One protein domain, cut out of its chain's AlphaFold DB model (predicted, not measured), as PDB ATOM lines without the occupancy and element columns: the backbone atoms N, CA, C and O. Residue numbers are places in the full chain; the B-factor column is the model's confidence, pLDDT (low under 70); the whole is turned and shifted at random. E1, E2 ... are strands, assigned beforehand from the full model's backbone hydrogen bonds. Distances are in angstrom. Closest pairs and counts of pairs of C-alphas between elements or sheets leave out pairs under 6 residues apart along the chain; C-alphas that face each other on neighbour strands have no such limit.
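This is residues 48 to 166 of the 168 residues of an uncharacterized protein of Micromonospora pallida (UniProt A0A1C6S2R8). A strand-only sandwich: one large sheet is folded back on itself into two leaves, E8 E7 E10 and E5 E6 E9, with E11 as the hinge, and a second sheet, E1 to E4, packs over the leaf E5 E6 E9. The large sheet curls like part of a barrel, and the two sheets are only partly face to face, with the far end of the E3 and E4 hairpin reaching past the overlap to Gly 78. The printed part has 119 residues with no named helix and eleven named strands, E1 to E11 in order along the chain; the class is all strand. The large sheet runs E8 E7 E10 E11 E5 E6 E9 and is mixed, while the small one runs E1 E2 E3 E4 and is antiparallel throughout. The whole is compact, with a radius of gyration of the C-alphas of 13.4 A and spans of 41 by 33 by 25 A.

Find C-alpha 48 at (-8.755, 7.660, -10.567); here E1 begins and runs over residues 48 to 54. E2 comes back over residues 60 to 66, 19.9 A from first to last C-alpha. Next read E3, residues 69 to 76, 23.2 A, and E4, residues 79 to 86, 23.8 A, which starts at C-alpha 79 at (0.712, 26.867, -6.729). Then look for E5 at residues 94 to 98, E6 at 101 to 105, E7 at 113 to 118, E8 at 121 to 126 and E9 at 131 to 135. E10 covers residues 143 to 149, 19.4 A, and E11 covers residues 160 to 165, ending at C-alpha 165 at (15.948, 8.564, -12.181).

Start with E1 to E4, a meander, each strand the antiparallel neighbour of the one before. In the hairpin of E1 and E2, N 50 is 2.8 A from O 63, within hydrogen-bond range; between E2 and E3 look at N 64 and O 71, 2.8 A, and between E3 and E4 at N 72 and O 83, 2.9 A. This sheet and the seven-stranded one form a sandwich, two sheets face to face, the facing parts 10.1 A centre to centre and the strands of the one at 32 degrees to those of the other. Among the closest C-alphas across it are Val 53 of E1 and Val 134 of E9, 6.5 A apart, and Gly 83 of E4 and Val 98 of E5, 6.2 A apart. In the large sheet, E5 and E6 are a hairpin, with N 98 and O 101 at 2.8 A, and E6 is antiparallel to E9, with N 102 and O 134 at 2.7 A. E7 and E8 are a hairpin, with N 116 and O 123 at 2.8 A, and E7 is antiparallel to E10, with N 117 and O 145 at 2.8 A. E11 has staggered pairing: residues 160 to 163 pair with E10, where N 146 and O 160 are 2.8 A apart, and residues 164 to 165 pair with E5 in parallel, where N 165 and O 95 are 2.9 A apart. The edge strands E8 and E9 have their closest C-alphas at Gly 125 and Val 134, 5.7 A apart.

The two C-alphas farthest apart, those of Gly 78 and Gly 158, are 41.8 A from each other. The printed part has no cut, and no link is long; the link from E10 to E11 has 10 residues and is short. Mean pLDDT of the printed part is 92.4, and the model's confidence is under 70 at residues 88 to 90, between E4 and E5.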
ATOM      1  N   GLN A  48      -8.129   7.736 -11.886       93.62
ATOM      2  CA  GLN A  48      -8.755   7.660 -10.567       93.62
ATOM      3  C   GLN A  48      -7.734   7.957  -9.478       93.62
ATOM      4  O   GLN A  48      -6.576   7.544  -9.586       93.62
ATOM      5  N   LEU A  49      -8.171   8.656  -8.428       94.44
ATOM      6  CA  LEU A  49      -7.350   8.889  -7.247       94.44
ATOM      7  C   LEU A  49      -7.045   7.539  -6.599       94.44
ATOM      8  O   LEU A  49      -7.948   6.846  -6.133       94.44
ATOM      9  N   ALA A  50      -5.771   7.184  -6.596       95.06
ATOM     10  CA  ALA A  50      -5.271   5.912  -6.118       95.06
ATOM     11  C   ALA A  50      -4.748   6.019  -4.684       95.06
ATOM     12  O   ALA A  50      -5.088   5.181  -3.856       95.06
ATOM     13  N   ASP A  51      -3.961   7.060  -4.390       95.56
ATOM     14  CA  ASP A  51      -3.335   7.232  -3.078       95.56
ATOM     15  C   ASP A  51      -3.105   8.713  -2.733       95.56
ATOM     16  O   ASP A  51      -3.118   9.591  -3.602       95.56
ATOM     17  N   THR A  52      -2.906   9.016  -1.452       95.06
ATOM     18  CA  THR A  52      -2.490  10.333  -0.960       95.06
ATOM     19  C   THR A  52      -1.417  10.184   0.112       95.06
ATOM     20  O   THR A  52      -1.665   9.651   1.189       95.06
ATOM     21  N   VAL A  53      -0.234  10.723  -0.168       94.12
ATOM     22  CA  VAL A  53       0.961  10.610   0.671       94.12
ATOM     23  C   VAL A  53       1.326  11.973   1.246       94.12
ATOM     24  O   VAL A  53       1.454  12.951   0.510       94.12
ATOM     25  N   SER A  54       1.532  12.042   2.559       92.62
ATOM     26  CA  SER A  54       2.066  13.237   3.222       92.62
ATOM     27  C   SER A  54       3.593  13.262   3.147       92.62
ATOM     28  O   SER A  54       4.255  12.252   3.390       92.62
ATOM     29  N   LEU A  55       4.149  14.426   2.830       91.12
ATOM     30  CA  LEU A  55       5.580  14.713   2.868       91.12
ATOM     31  C   LEU A  55       5.971  15.368   4.206       91.12
ATOM     32  O   LEU A  55       5.100  15.878   4.911       91.12
ATOM     33  N   PRO A  56       7.274  15.391   4.557       86.69
ATOM     34  CA  PRO A  56       7.749  15.995   5.806       86.69
ATOM     35  C   PRO A  56       7.516  17.508   5.930       86.69
ATOM     36  O   PRO A  56       7.580  18.040   7.029       86.69
ATOM     37  N   ASP A  57       7.281  18.204   4.817       87.44
ATOM     38  CA  ASP A  57       7.021  19.648   4.761       87.44
ATOM     39  C   ASP A  57       5.518  19.977   4.710       87.44
ATOM     40  O   ASP A  57       5.113  20.982   4.123       87.44
ATOM     41  N   ASP A  58       4.692  19.088   5.270       85.50
ATOM     42  CA  ASP A  58       3.224  19.136   5.311       85.50
ATOM     43  C   ASP A  58       2.527  19.163   3.941       85.50
ATOM     44  O   ASP A  58       1.294  19.228   3.853       85.50
ATOM     45  N   ARG A  59       3.280  19.046   2.839       89.31
ATOM     46  CA  ARG A  59       2.688  18.874   1.514       89.31
ATOM     47  C   ARG A  59       2.039  17.505   1.405       89.31
ATOM     48  O   ARG A  59       2.534  16.506   1.921       89.31
ATOM     49  N   ARG A  60       0.940  17.446   0.657       92.75
ATOM     50  CA  ARG A  60       0.301  16.189   0.261       92.75
ATOM     51  C   ARG A  60       0.504  15.966  -1.223       92.75
ATOM     52  O   ARG A  60       0.204  16.851  -2.023       92.75
ATOM     53  N   LEU A  61       0.990  14.782  -1.558       94.56
ATOM     54  CA  LEU A  61       1.033  14.266  -2.913       94.56
ATOM     55  C   LEU A  61      -0.178  13.376  -3.142       94.56
ATOM     56  O   LEU A  61      -0.516  12.565  -2.283       94.56
ATOM     57  N   ARG A  62      -0.810  13.494  -4.300       95.25
ATOM     58  CA  ARG A  62      -1.935  12.643  -4.693       95.25
ATOM     59  C   ARG A  62      -1.537  11.859  -5.927       95.25
ATOM     60  O   ARG A  62      -1.159  12.452  -6.933       95.25
ATOM     61  N   LEU A  63      -1.600  10.537  -5.832       95.88
ATOM     62  CA  LEU A  63      -1.370   9.638  -6.952       95.88
ATOM     63  C   LEU A  63      -2.696   9.377  -7.652       95.88
ATOM     64  O   LEU A  63      -3.654   8.929  -7.026       95.88
ATOM     65  N   TRP A  64      -2.718   9.572  -8.961       96.25
ATOM     66  CA  TRP A  64      -3.809   9.174  -9.831       96.25
ATOM     67  C   TRP A  64      -3.306   8.128 -10.810       96.25
ATOM     68  O   TRP A  64      -2.236   8.295 -11.391       96.25
ATOM     69  N   THR A  65      -4.076   7.071 -11.031       94.56
ATOM     70  CA  THR A  65      -3.717   6.002 -11.974       94.56
ATOM     71  C   THR A  65      -4.823   5.802 -12.996       94.56
ATOM     72  O   THR A  65      -6.000   5.903 -12.657       94.56
ATOM     73  N   GLY A  66      -4.434   5.511 -14.231       92.69
ATOM     74  CA  GLY A  66      -5.322   5.203 -15.344       92.69
ATOM     75  C   GLY A  66      -4.673   4.196 -16.290       92.69
ATOM     76  O   GLY A  66      -3.544   3.736 -16.083       92.69
ATOM     77  N   ASP A  67      -5.377   3.840 -17.357       89.94
ATOM     78  CA  ASP A  67      -4.863   2.867 -18.329       89.94
ATOM     79  C   ASP A  67      -3.671   3.411 -19.126       89.94
ATOM     80  O   ASP A  67      -2.748   2.668 -19.455       89.94
ATOM     81  N   SER A  68      -3.629   4.724 -19.353       88.94
ATOM     82  CA  SER A  68      -2.524   5.406 -20.030       88.94
ATOM     83  C   SER A  68      -1.309   5.667 -19.131       88.94
ATOM     84  O   SER A  68      -0.200   5.834 -19.644       88.94
ATOM     85  N   GLY A  69      -1.456   5.669 -17.801       92.25
ATOM     86  CA  GLY A  69      -0.334   5.914 -16.891       92.25
ATOM     87  C   GLY A  69      -0.716   6.409 -15.512       92.25
ATOM     88  O   GLY A  69      -1.705   5.969 -14.931       92.25
ATOM     89  N   TRP A  70       0.081   7.333 -14.988       94.38
ATOM     90  CA  TRP A  70      -0.124   7.926 -13.672       94.38
ATOM     91  C   TRP A  70       0.110   9.440 -13.688       94.38
ATOM     92  O   TRP A  70       0.881   9.953 -14.499       94.38
ATOM     93  N   TYR A  71      -0.542  10.139 -12.761       95.31
ATOM     94  CA  TYR A  71      -0.262  11.529 -12.407       95.31
ATOM     95  C   TYR A  71       0.051  11.623 -10.920       95.31
ATOM     96  O   TYR A  71      -0.568  10.943 -10.106       95.31
ATOM     97  N   VAL A  72       0.984  12.497 -10.565       94.75
ATOM     98  CA  VAL A  72       1.207  12.915  -9.183       94.75
ATOM     99  C   VAL A  72       1.007  14.413  -9.115       94.75
ATOM    100  O   VAL A  72       1.705  15.137  -9.819       94.75
ATOM    101  N   ASP A  73       0.085  14.883  -8.279       93.69
ATOM    102  CA  ASP A  73      -0.100  16.313  -8.028       93.69
ATOM    103  C   ASP A  73       0.194  16.701  -6.585       93.69
ATOM    104  O   ASP A  73       0.045  15.906  -5.655       93.69
ATOM    105  N   ALA A  74       0.634  17.945  -6.424       90.88
ATOM    106  CA  ALA A  74       0.913  18.575  -5.150       90.88
ATOM    107  C   ALA A  74       0.445  20.032  -5.169       90.88
ATOM    108  O   ALA A  74       0.513  20.716  -6.195       90.88
ATOM    109  N   LEU A  75       0.039  20.542  -4.007       85.88
ATOM    110  CA  LEU A  75      -0.158  21.973  -3.793       85.88
ATOM    111  C   LEU A  75       1.014  22.518  -2.970       85.88
ATOM    112  O   LEU A  75       1.234  22.088  -1.839       85.88
ATOM    113  N   ARG A  76       1.764  23.471  -3.528       80.94
ATOM    114  CA  ARG A  76       2.910  24.121  -2.884       80.94
ATOM    115  C   ARG A  76       2.715  25.632  -2.891       80.94
ATOM    116  O   ARG A  76       2.698  26.249  -3.948       80.94
ATOM    117  N   ALA A  77       2.564  26.229  -1.707       79.69
ATOM    118  CA  ALA A  77       2.385  27.679  -1.542       79.69
ATOM    119  C   ALA A  77       1.294  28.275  -2.464       79.69
ATOM    120  O   ALA A  77       1.500  29.290  -3.124       79.69
ATOM    121  N   GLY A  78       0.145  27.595  -2.573       78.25
ATOM    122  CA  GLY A  78      -0.968  28.007  -3.441       78.25
ATOM    123  C   GLY A  78      -0.759  27.751  -4.941       78.25
ATOM    124  O   GLY A  78      -1.699  27.897  -5.717       78.25
ATOM    125  N   ARG A  79       0.434  27.313  -5.363       82.00
ATOM    126  CA  ARG A  79       0.712  26.867  -6.729       82.00
ATOM    127  C   ARG A  79       0.546  25.353  -6.830       82.00
ATOM    128  O   ARG A  79       1.065  24.603  -6.006       82.00
ATOM    129  N   ARG A  80      -0.176  24.898  -7.852       85.19
ATOM    130  CA  ARG A  80      -0.287  23.474  -8.176       85.19
ATOM    131  C   ARG A  80       0.881  23.047  -9.057       85.19
ATOM    132  O   ARG A  80       1.175  23.705 -10.052       85.19
ATOM    133  N   GLU A  81       1.503  21.935  -8.698       90.75
ATOM    134  CA  GLU A  81       2.541  21.265  -9.476       90.75
ATOM    135  C   GLU A  81       2.067  19.837  -9.766       90.75
ATOM    136  O   GLU A  81       1.426  19.215  -8.918       90.75
ATOM    137  N   ALA A  82       2.347  19.327 -10.965       91.25
ATOM    138  CA  ALA A  82       1.983  17.969 -11.351       91.25
ATOM    139  C   ALA A  82       3.098  17.320 -12.178       91.25
ATOM    140  O   ALA A  82       3.703  17.965 -13.034       91.25
ATOM    141  N   GLY A  83       3.349  16.038 -11.923       91.56
ATOM    142  CA  GLY A  83       4.171  15.160 -12.747       91.56
ATOM    143  C   GLY A  83       3.312  14.071 -13.380       91.56
ATOM    144  O   GLY A  83       2.295  13.666 -12.818       91.56
ATOM    145  N   VAL A  84       3.720  13.596 -14.551       92.81
ATOM    146  CA  VAL A  84       3.023  12.545 -15.298       92.81
ATOM    147  C   VAL A  84       4.022  11.494 -15.752       92.81
ATOM    148  O   VAL A  84       5.163  11.815 -16.086       92.81
ATOM    149  N   GLY A  85       3.577  10.245 -15.806       89.44
ATOM    150  CA  GLY A  85       4.315   9.171 -16.450       89.44
ATOM    151  C   GLY A  85       3.386   8.221 -17.183       89.44
ATOM    152  O   GLY A  85       2.208   8.078 -16.849       89.44
ATOM    153  N   ALA A  86       3.923   7.569 -18.207       85.69
ATOM    154  CA  ALA A  86       3.205   6.531 -18.926       85.69
ATOM    155  C   ALA A  86       3.141   5.244 -18.092       85.69
ATOM    156  O   ALA A  86       4.034   4.951 -17.298       85.69
ATOM    157  N   ARG A  87       2.113   4.424 -18.328       77.81
ATOM    158  CA  ARG A  87       2.032   3.060 -17.769       77.81
ATOM    159  C   ARG A  87       3.140   2.149 -18.323       77.81
ATOM    160  O   ARG A  87       3.506   1.137 -17.715       77.81
ATOM    161  N   GLY A  88       3.646   2.514 -19.503       64.88
ATOM    162  CA  GLY A  88       4.725   1.836 -20.208       64.88
ATOM    163  C   GLY A  88       6.011   1.789 -19.385       64.88
ATOM    164  O   GLY A  88       6.388   2.758 -18.736       64.88
ATOM    165  N   GLY A  89       6.672   0.633 -19.410       63.50
ATOM    166  CA  GLY A  89       7.920   0.404 -18.678       63.50
ATOM    167  C   GLY A  89       8.334  -1.064 -18.628       63.50
ATOM    168  O   GLY A  89       8.835  -1.511 -17.611       63.50
ATOM    169  N   GLY A  90       8.060  -1.844 -19.680       69.31
ATOM    170  CA  GLY A  90       8.515  -3.237 -19.785       69.31
ATOM    171  C   GLY A  90       8.110  -4.152 -18.621       69.31
ATOM    172  O   GLY A  90       7.056  -4.002 -18.008       69.31
ATOM    173  N   ASP A  91       8.961  -5.112 -18.316       84.12
ATOM    174  CA  ASP A  91       8.854  -6.115 -17.253       84.12
ATOM    175  C   ASP A  91       9.789  -5.804 -16.067       84.12
ATOM    176  O   ASP A  91      10.052  -6.658 -15.224       84.12
ATOM    177  N   GLN A  92      10.269  -4.559 -15.975       90.81
ATOM    178  CA  GLN A  92      11.286  -4.136 -15.012       90.81
ATOM    179  C   GLN A  92      10.747  -3.114 -14.006       90.81
ATOM    180  O   GLN A  92       9.770  -2.396 -14.259       90.81
ATOM    181  N   TYR A  93      11.406  -3.064 -12.847       94.62
ATOM    182  CA  TYR A  93      11.223  -1.991 -11.879       94.62
ATOM    183  C   TYR A  93      11.834  -0.696 -12.407       94.62
ATOM    184  O   TYR A  93      12.898  -0.698 -13.022       94.62
ATOM    185  N   SER A  94      11.197   0.423 -12.091       94.50
ATOM    186  CA  SER A  94      11.752   1.756 -12.321       94.50
ATOM    187  C   SER A  94      11.332   2.673 -11.188       94.50
ATOM    188  O   SER A  94      10.185   2.593 -10.749       94.50
ATOM    189  N   ALA A  95      12.220   3.556 -10.742       94.94
ATOM    190  CA  ALA A  95      11.924   4.530  -9.703       94.94
ATOM    191  C   ALA A  95      12.305   5.935 -10.177       94.94
ATOM    192  O   ALA A  95      13.405   6.140 -10.685       94.94
ATOM    193  N   SER A  96      11.406   6.898  -9.990       94.25
ATOM    194  CA  SER A  96      11.622   8.298 -10.365       94.25
ATOM    195  C   SER A  96      11.183   9.214  -9.237       94.25
ATOM    196  O   SER A  96      10.120   9.013  -8.644       94.25
ATOM    197  N   GLU A  97      11.979  10.238  -8.947       93.94
ATOM    198  CA  GLU A  97      11.554  11.290  -8.030       93.94
ATOM    199  C   GLU A  97      10.625  12.283  -8.739       93.94
ATOM    200  O   GLU A  97      10.927  12.789  -9.818       93.94
ATOM    201  N   VAL A  98       9.486  12.575  -8.112       93.31
ATOM    202  CA  VAL A  98       8.453  13.476  -8.624       93.31
ATOM    203  C   VAL A  98       7.918  14.313  -7.468       93.31
ATOM    204  O   VAL A  98       7.294  13.790  -6.549       93.31
ATOM    205  N   LEU A  99       8.156  15.628  -7.507       92.19
ATOM    206  CA  LEU A  99       7.638  16.608  -6.535       92.19
ATOM    207  C   LEU A  99       8.007  16.336  -5.056       92.19
ATOM    208  O   LEU A  99       7.351  16.854  -4.150       92.19
ATOM    209  N   GLY A 100       9.074  15.570  -4.802       91.75
ATOM    210  CA  GLY A 100       9.492  15.125  -3.463       91.75
ATOM    211  C   GLY A 100       8.903  13.774  -3.032       91.75
ATOM    212  O   GLY A 100       9.137  13.322  -1.913       91.75
ATOM    213  N   GLY A 101       8.148  13.116  -3.912       94.38
ATOM    214  CA  GLY A 101       7.753  11.715  -3.797       94.38
ATOM    215  C   GLY A 101       8.610  10.823  -4.687       94.38
ATOM    216  O   GLY A 101       9.212  11.280  -5.653       94.38
ATOM    217  N   LEU A 102       8.655   9.538  -4.370       96.12
ATOM    218  CA  LEU A 102       9.223   8.494  -5.204       96.12
ATOM    219  C   LEU A 102       8.080   7.703  -5.831       96.12
ATOM    220  O   LEU A 102       7.304   7.061  -5.120       96.12
ATOM    221  N   VAL A 103       8.003   7.741  -7.157       95.81
ATOM    222  CA  VAL A 103       7.082   6.913  -7.933       95.81
ATOM    223  C   VAL A 103       7.829   5.671  -8.390       95.81
ATOM    224  O   VAL A 103       8.854   5.781  -9.063       95.81
ATOM    225  N   VAL A 104       7.322   4.495  -8.027       95.88
ATOM    226  CA  VAL A 104       7.933   3.210  -8.384       95.88
ATOM    227  C   VAL A 104       6.977   2.385  -9.231       95.88
ATOM    228  O   VAL A 104       5.821   2.181  -8.859       95.88
ATOM    229  N   ARG A 105       7.475   1.868 -10.354       94.81
ATOM    230  CA  ARG A 105       6.794   0.859 -11.165       94.81
ATOM    231  C   ARG A 105       7.110  -0.532 -10.633       94.81
ATOM    232  O   ARG A 105       8.274  -0.867 -10.430       94.81
ATOM    233  N   VAL A 106       6.074  -1.342 -10.454       95.06
ATOM    234  CA  VAL A 106       6.139  -2.690  -9.886       95.06
ATOM    235  C   VAL A 106       5.665  -3.694 -10.942       95.06
ATOM    236  O   VAL A 106       4.459  -3.806 -11.168       95.06
ATOM    237  N   PRO A 107       6.574  -4.443 -11.597       94.38
ATOM    238  CA  PRO A 107       6.221  -5.410 -12.641       94.38
ATOM    239  C   PRO A 107       5.721  -6.757 -12.086       94.38
ATOM    240  O   PRO A 107       5.581  -7.721 -12.834       94.38
ATOM    241  N   VAL A 108       5.469  -6.857 -10.778       94.50
ATOM    242  CA  VAL A 108       5.130  -8.119 -10.109       94.50
ATOM    243  C   VAL A 108       3.622  -8.276  -9.990       94.50
ATOM    244  O   VAL A 108       2.948  -7.526  -9.281       94.50
ATOM    245  N   ALA A 109       3.093  -9.286 -10.675       93.44
ATOM    246  CA  ALA A 109       1.685  -9.643 -10.590       93.44
ATOM    247  C   ALA A 109       1.305 -10.045  -9.155       93.44
ATOM    248  O   ALA A 109       2.044 -10.750  -8.473       93.44
ATOM    249  N   GLY A 110       0.138  -9.591  -8.697       94.81
ATOM    250  CA  GLY A 110      -0.366  -9.892  -7.353       94.81
ATOM    251  C   GLY A 110       0.232  -9.044  -6.226       94.81
ATOM    252  O   GLY A 110      -0.267  -9.132  -5.103       94.81
ATOM    253  N   ALA A 111       1.226  -8.191  -6.504       96.81
ATOM    254  CA  ALA A 111       1.770  -7.267  -5.513       96.81
ATOM    255  C   ALA A 111       0.697  -6.278  -5.035       96.81
ATOM    256  O   ALA A 111      -0.004  -5.655  -5.837       96.81
ATOM    257  N   ARG A 112       0.567  -6.147  -3.713       97.31
ATOM    258  CA  ARG A 112      -0.371  -5.231  -3.040       97.31
ATOM    259  C   ARG A 112       0.344  -4.124  -2.296       97.31
ATOM    260  O   ARG A 112      -0.161  -3.007  -2.227       97.31
ATOM    261  N   THR A 113       1.533  -4.418  -1.800       97.88
ATOM    262  CA  THR A 113       2.379  -3.464  -1.097       97.88
ATOM    263  C   THR A 113       3.786  -3.561  -1.660       97.88
ATOM    264  O   THR A 113       4.213  -4.612  -2.130       97.88
ATOM    265  N   LEU A 114       4.507  -2.452  -1.635       97.94
ATOM    266  CA  LEU A 114       5.925  -2.405  -1.931       97.94
ATOM    267  C   LEU A 114       6.640  -1.832  -0.719       97.94
ATOM    268  O   LEU A 114       6.359  -0.710  -0.291       97.94
ATOM    269  N   THR A 115       7.582  -2.594  -0.187       98.06
ATOM    270  CA  THR A 115       8.544  -2.075   0.772       98.06
ATOM    271  C   THR A 115       9.674  -1.410   0.005       98.06
ATOM    272  O   THR A 115      10.240  -2.012  -0.903       98.06
ATOM    273  N   VAL A 116      10.001  -0.175   0.368       97.62
ATOM    274  CA  VAL A 116      11.083   0.628  -0.200       97.62
ATOM    275  C   VAL A 116      12.054   0.970   0.921       97.62
ATOM    276  O   VAL A 116      11.679   1.628   1.893       97.62
ATOM    277  N   ARG A 117      13.307   0.539   0.794       97.31
ATOM    278  CA  ARG A 117      14.373   0.827   1.755       97.31
ATOM    279  C   ARG A 117      15.455   1.693   1.125       97.31
ATOM    280  O   ARG A 117      15.958   1.397   0.044       97.31
ATOM    281  N   ALA A 118      15.827   2.756   1.824       95.19
ATOM    282  CA  ALA A 118      16.902   3.658   1.430       95.19
ATOM    283  C   ALA A 118      17.467   4.379   2.652       95.19
ATOM    284  O   ALA A 118      16.716   4.746   3.548       95.19
ATOM    285  N   ALA A 119      18.787   4.587   2.675       90.62
ATOM    286  CA  ALA A 119      19.485   5.300   3.753       90.62
ATOM    287  C   ALA A 119      19.134   4.806   5.178       90.62
ATOM    288  O   ALA A 119      19.014   5.597   6.105       90.62
ATOM    289  N   GLY A 120      18.945   3.492   5.352       90.25
ATOM    290  CA  GLY A 120      18.584   2.889   6.644       90.25
ATOM    291  C   GLY A 120      17.106   3.020   7.032       90.25
ATOM    292  O   GLY A 120      16.684   2.435   8.024       90.25
ATOM    293  N   GLU A 121      16.297   3.712   6.234       94.06
ATOM    294  CA  GLU A 121      14.868   3.878   6.468       94.06
ATOM    295  C   GLU A 121      14.055   2.940   5.582       94.06
ATOM    296  O   GLU A 121      14.393   2.704   4.421       94.06
ATOM    297  N   THR A 122      12.948   2.439   6.125       95.75
ATOM    298  CA  THR A 122      11.998   1.590   5.403       95.75
ATOM    299  C   THR A 122      10.651   2.292   5.318       95.75
ATOM    300  O   THR A 122      10.131   2.777   6.319       95.75
ATOM    301  N   ARG A 123      10.084   2.339   4.114       95.19
ATOM    302  CA  ARG A 123       8.765   2.896   3.811       95.19
ATOM    303  C   ARG A 123       7.936   1.823   3.123       95.19
ATOM    304  O   ARG A 123       8.467   1.068   2.317       95.19
ATOM    305  N   ASN A 124       6.643   1.780   3.408       96.31
ATOM    306  CA  ASN A 124       5.708   0.918   2.694       96.31
ATOM    307  C   ASN A 124       4.773   1.793   1.868       96.31
ATOM    308  O   ASN A 124       4.308   2.822   2.355       96.31
ATOM    309  N   GLY A 125       4.509   1.380   0.635       96.62
ATOM    310  CA  GLY A 125       3.524   2.011  -0.234       96.62
ATOM    311  C   GLY A 125       2.570   0.979  -0.812       96.62
ATOM    312  O   GLY A 125       2.948  -0.172  -1.040       96.62
ATOM    313  N   THR A 126       1.327   1.384  -1.041       97.50
ATOM    314  CA  THR A 126       0.317   0.521  -1.654       97.50
ATOM    315  C   THR A 126       0.504   0.508  -3.169       97.50
ATOM    316  O   THR A 126       0.788   1.533  -3.788       97.50
ATOM    317  N   VAL A 127       0.381  -0.670  -3.779       96.50
ATOM    318  CA  VAL A 127       0.507  -0.848  -5.229       96.50
ATOM    319  C   VAL A 127      -0.848  -0.605  -5.883       96.50
ATOM    320  O   VAL A 127      -1.793  -1.372  -5.698       96.50
ATOM    321  N   HIS A 128      -0.920   0.423  -6.721       95.12
ATOM    322  CA  HIS A 128      -2.092   0.793  -7.503       95.12
ATOM    323  C   HIS A 128      -1.773   0.710  -8.989       95.12
ATOM    324  O   HIS A 128      -0.899   1.414  -9.487       95.12
ATOM    325  N   ALA A 129      -2.456  -0.186  -9.707       92.62
ATOM    326  CA  ALA A 129      -2.227  -0.411 -11.137       92.62
ATOM    327  C   ALA A 129      -0.734  -0.620 -11.503       92.62
ATOM    328  O   ALA A 129      -0.266  -0.152 -12.539       92.62
ATOM    329  N   GLY A 130       0.022  -1.310 -10.636       93.50
ATOM    330  CA  GLY A 130       1.464  -1.537 -10.810       93.50
ATOM    331  C   GLY A 130       2.343  -0.312 -10.520       93.50
ATOM    332  O   GLY A 130       3.512  -0.305 -10.893       93.50
ATOM    333  N   THR A 131       1.800   0.719  -9.874       95.62
ATOM    334  CA  THR A 131       2.497   1.952  -9.487       95.62
ATOM    335  C   THR A 131       2.386   2.165  -7.981       95.62
ATOM    336  O   THR A 131       1.357   1.870  -7.381       95.62
ATOM    337  N   VAL A 132       3.440   2.681  -7.364       96.81
ATOM    338  CA  VAL A 132       3.490   3.025  -5.939       96.81
ATOM    339  C   VAL A 132       3.975   4.457  -5.802       96.81
ATOM    340  O   VAL A 132       4.885   4.861  -6.526       96.81
ATOM    341  N   LEU A 133       3.412   5.199  -4.851       97.50
ATOM    342  CA  LEU A 133       3.928   6.491  -4.415       97.50
ATOM    343  C   LEU A 133       4.329   6.398  -2.941       97.50
ATOM    344  O   LEU A 133       3.544   5.965  -2.106       97.50
ATOM    345  N   VAL A 134       5.547   6.819  -2.616       97.00
ATOM    346  CA  VAL A 134       6.029   6.993  -1.233       97.00
ATOM    347  C   VAL A 134       6.808   8.307  -1.127       97.00
ATOM    348  O   VAL A 134       7.177   8.864  -2.159       97.00
ATOM    349  N   PRO A 135       7.096   8.842   0.073       95.81
ATOM    350  CA  PRO A 135       8.007   9.980   0.193       95.81
ATOM    351  C   PRO A 135       9.386   9.642  -0.388       95.81
ATOM    352  O   PRO A 135       9.889   8.534  -0.172       95.81
ATOM    353  N   ALA A 136      10.000  10.582  -1.111       94.56
ATOM    354  CA  ALA A 136      11.335  10.369  -1.655       94.56
ATOM    355  C   ALA A 136      12.373  10.219  -0.530       94.56
ATOM    356  O   ALA A 136      12.243  10.854   0.522       94.56
ATOM    357  N   PRO A 137      13.416   9.391  -0.724       93.81
ATOM    358  CA  PRO A 137      14.525   9.343   0.217       93.81
ATOM    359  C   PRO A 137      15.302  10.674   0.209       93.81
ATOM    360  O   PRO A 137      15.191  11.448  -0.751       93.81
ATOM    361  N   PRO A 138      16.138  10.934   1.233       91.25
ATOM    362  CA  PRO A 138      16.979  12.128   1.291       91.25
ATOM    363  C   PRO A 138      17.804  12.338   0.017       91.25
ATOM    364  O   PRO A 138      18.149  11.376  -0.676       91.25
ATOM    365  N   ALA A 139      18.125  13.595  -0.295       87.75
ATOM    366  CA  ALA A 139      18.988  13.932  -1.425       87.75
ATOM    367  C   ALA A 139      20.342  13.195  -1.332       87.75
ATOM    368  O   ALA A 139      20.840  12.927  -0.241       87.75
ATOM    369  N   GLY A 140      20.921  12.840  -2.481       86.56
ATOM    370  CA  GLY A 140      22.165  12.060  -2.564       86.56
ATOM    371  C   GLY A 140      21.977  10.538  -2.538       86.56
ATOM    372  O   GLY A 140      22.887   9.803  -2.908       86.56
ATOM    373  N   VAL A 141      20.788  10.038  -2.185       92.25
ATOM    374  CA  VAL A 141      20.442   8.627  -2.401       92.25
ATOM    375  C   VAL A 141      20.099   8.418  -3.877       92.25
ATOM    376  O   VAL A 141      19.088   8.944  -4.344       92.25
ATOM    377  N   GLY A 142      20.932   7.654  -4.591       93.88
ATOM    378  CA  GLY A 142      20.754   7.334  -6.017       93.88
ATOM    379  C   GLY A 142      20.057   5.999  -6.301       93.88
ATOM    380  O   GLY A 142      19.694   5.731  -7.443       93.88
ATOM    381  N   THR A 143      19.849   5.155  -5.289       96.31
ATOM    382  CA  THR A 143      19.222   3.831  -5.433       96.31
ATOM    383  C   THR A 143      18.326   3.508  -4.244       96.31
ATOM    384  O   THR A 143      18.632   3.891  -3.115       96.31
ATOM    385  N   VAL A 144      17.275   2.726  -4.476       97.19
ATOM    386  CA  VAL A 144      16.428   2.135  -3.434       97.19
ATOM    387  C   VAL A 144      16.440   0.612  -3.526       97.19
ATOM    388  O   VAL A 144      16.608   0.052  -4.605       97.19
ATOM    389  N   LEU A 145      16.242  -0.060  -2.400       98.00
ATOM    390  CA  LEU A 145      15.950  -1.490  -2.341       98.00
ATOM    391  C   LEU A 145      14.436  -1.668  -2.281       98.00
ATOM    392  O   LEU A 145      13.783  -1.020  -1.461       98.00
ATOM    393  N   VAL A 146      13.873  -2.518  -3.134       98.06
ATOM    394  CA  VAL A 146      12.429  -2.752  -3.185       98.06
ATOM    395  C   VAL A 146      12.081  -4.221  -3.010       98.06
ATOM    396  O   VAL A 146      12.734  -5.088  -3.590       98.06
ATOM    397  N   THR A 147      11.016  -4.486  -2.257       98.25
ATOM    398  CA  THR A 147      10.480  -5.835  -2.047       98.25
ATOM    399  C   THR A 147       8.961  -5.804  -2.217       98.25
ATOM    400  O   THR A 147       8.277  -5.137  -1.433       98.25
ATOM    401  N   PRO A 148       8.402  -6.478  -3.238       97.81
ATOM    402  CA  PRO A 148       6.962  -6.560  -3.443       97.81
ATOM    403  C   PRO A 148       6.351  -7.562  -2.462       97.81
ATOM    404  O   PRO A 148       6.849  -8.677  -2.304       97.81
ATOM    405  N   LEU A 149       5.245  -7.180  -1.839       98.38
ATOM    406  CA  LEU A 149       4.508  -8.010  -0.897       98.38
ATOM    407  C   LEU A 149       3.119  -8.345  -1.447       98.38
ATOM    408  O   LEU A 149       2.467  -7.513  -2.094       98.38
ATOM    409  N   GLY A 150       2.676  -9.569  -1.177       97.50
ATOM    410  CA  GLY A 150       1.340 -10.059  -1.488       97.50
ATOM    411  C   GLY A 150       0.276  -9.508  -0.543       97.50
ATOM    412  O   GLY A 150       0.547  -8.699   0.343       97.50
ATOM    413  N   ALA A 151      -0.966  -9.955  -0.733       95.69
ATOM    414  CA  ALA A 151      -2.085  -9.578   0.138       95.69
ATOM    415  C   ALA A 151      -1.944 -10.120   1.573       95.69
ATOM    416  O   ALA A 151      -2.513  -9.566   2.505       95.69
ATOM    417  N   ASP A 152      -1.182 -11.196   1.736       96.38
ATOM    418  CA  ASP A 152      -0.807 -11.821   3.005       96.38
ATOM    419  C   ASP A 152       0.397 -11.141   3.681       96.38
ATOM    420  O   ASP A 152       0.811 -11.551   4.764       96.38
ATOM    421  N   GLY A 153       0.969 -10.108   3.053       94.62
ATOM    422  CA  GLY A 153       2.167  -9.420   3.530       94.62
ATOM    423  C   GLY A 153       3.464 -10.200   3.308       94.62
ATOM    424  O   GLY A 153       4.521  -9.737   3.739       94.62
ATOM    425  N   LEU A 154       3.421 -11.355   2.634       97.12
ATOM    426  CA  LEU A 154       4.616 -12.141   2.345       97.12
ATOM    427  C   LEU A 154       5.338 -11.612   1.098       97.12
ATOM    428  O   LEU A 154       4.684 -11.154   0.154       97.12
ATOM    429  N   PRO A 155       6.682 -11.680   1.053       97.19
ATOM    430  CA  PRO A 155       7.436 -11.333  -0.144       97.19
ATOM    431  C   PRO A 155       7.041 -12.208  -1.335       97.19
ATOM    432  O   PRO A 155       7.115 -13.433  -1.269       97.19
ATOM    433  N   LEU A 156       6.676 -11.572  -2.447       96.44
ATOM    434  CA  LEU A 156       6.410 -12.256  -3.721       96.44
ATOM    435  C   LEU A 156       7.685 -12.503  -4.535       96.44
ATOM    436  O   LEU A 156       7.654 -13.168  -5.567       96.44
ATOM    437  N   GLY A 157       8.809 -11.944  -4.093       92.06
ATOM    438  CA  GLY A 157      10.105 -12.068  -4.737       92.06
ATOM    439  C   GLY A 157      11.225 -11.553  -3.841       92.06
ATOM    440  O   GLY A 157      10.987 -11.082  -2.727       92.06
ATOM    441  N   GLY A 158      12.454 -11.658  -4.343       91.00
ATOM    442  CA  GLY A 158      13.633 -11.129  -3.666       91.00
ATOM    443  C   GLY A 158      13.678  -9.601  -3.658       91.00
ATOM    444  O   GLY A 158      13.040  -8.925  -4.470       91.00
ATOM    445  N   GLU A 159      14.479  -9.065  -2.744       95.81
ATOM    446  CA  GLU A 159      14.789  -7.641  -2.697       95.81
ATOM    447  C   GLU A 159      15.588  -7.228  -3.944       95.81
ATOM    448  O   GLU A 159      16.536  -7.906  -4.342       95.81
ATOM    449  N   THR A 160      15.192  -6.124  -4.578       97.19
ATOM    450  CA  THR A 160      15.762  -5.645  -5.845       97.19
ATOM    451  C   THR A 160      16.317  -4.232  -5.688       97.19
ATOM    452  O   THR A 160      15.639  -3.356  -5.158       97.19
ATOM    453  N   VAL A 161      17.537  -3.983  -6.172       97.25
ATOM    454  CA  VAL A 161      18.124  -2.633  -6.228       97.25
ATOM    455  C   VAL A 161      17.584  -1.903  -7.455       97.25
ATOM    456  O   VAL A 161      17.710  -2.399  -8.572       97.25
ATOM    457  N   VAL A 162      17.021  -0.711  -7.264       96.44
ATOM    458  CA  VAL A 162      16.441   0.110  -8.334       96.44
ATOM    459  C   VAL A 162      17.073   1.505  -8.305       96.44
ATOM    460  O   VAL A 162      17.017   2.169  -7.265       96.44
ATOM    461  N   PRO A 163      17.678   1.981  -9.408       95.31
ATOM    462  CA  PRO A 163      18.186   3.346  -9.491       95.31
ATOM    463  C   PRO A 163      17.041   4.362  -9.516       95.31
ATOM    464  O   PRO A 163      15.987   4.112 -10.102       95.31
ATOM    465  N   ILE A 164      17.262   5.518  -8.890       94.19
ATOM    466  CA  ILE A 164      16.325   6.642  -8.897       94.19
ATOM    467  C   ILE A 164      16.683   7.564 -10.060       94.19
ATOM    468  O   ILE A 164      17.726   8.219 -10.054       94.19
ATOM    469  N   VAL A 165      15.804   7.640 -11.053       89.19
ATOM    470  CA  VAL A 165      15.948   8.564 -12.181       89.19
ATOM    471  C   VAL A 165      15.616   9.990 -11.735       89.19
ATOM    472  O   VAL A 165      14.709  10.210 -10.929       89.19
ATOM    473  N   GLY A 166      16.346  10.964 -12.284       73.50
ATOM    474  CA  GLY A 166      16.188  12.388 -11.967       73.50
ATOM    475  C   GLY A 166      17.103  12.884 -10.847       73.50
ATOM    476  O   GLY A 166      17.009  14.047 -10.467       73.50
TER     477      GLY A 166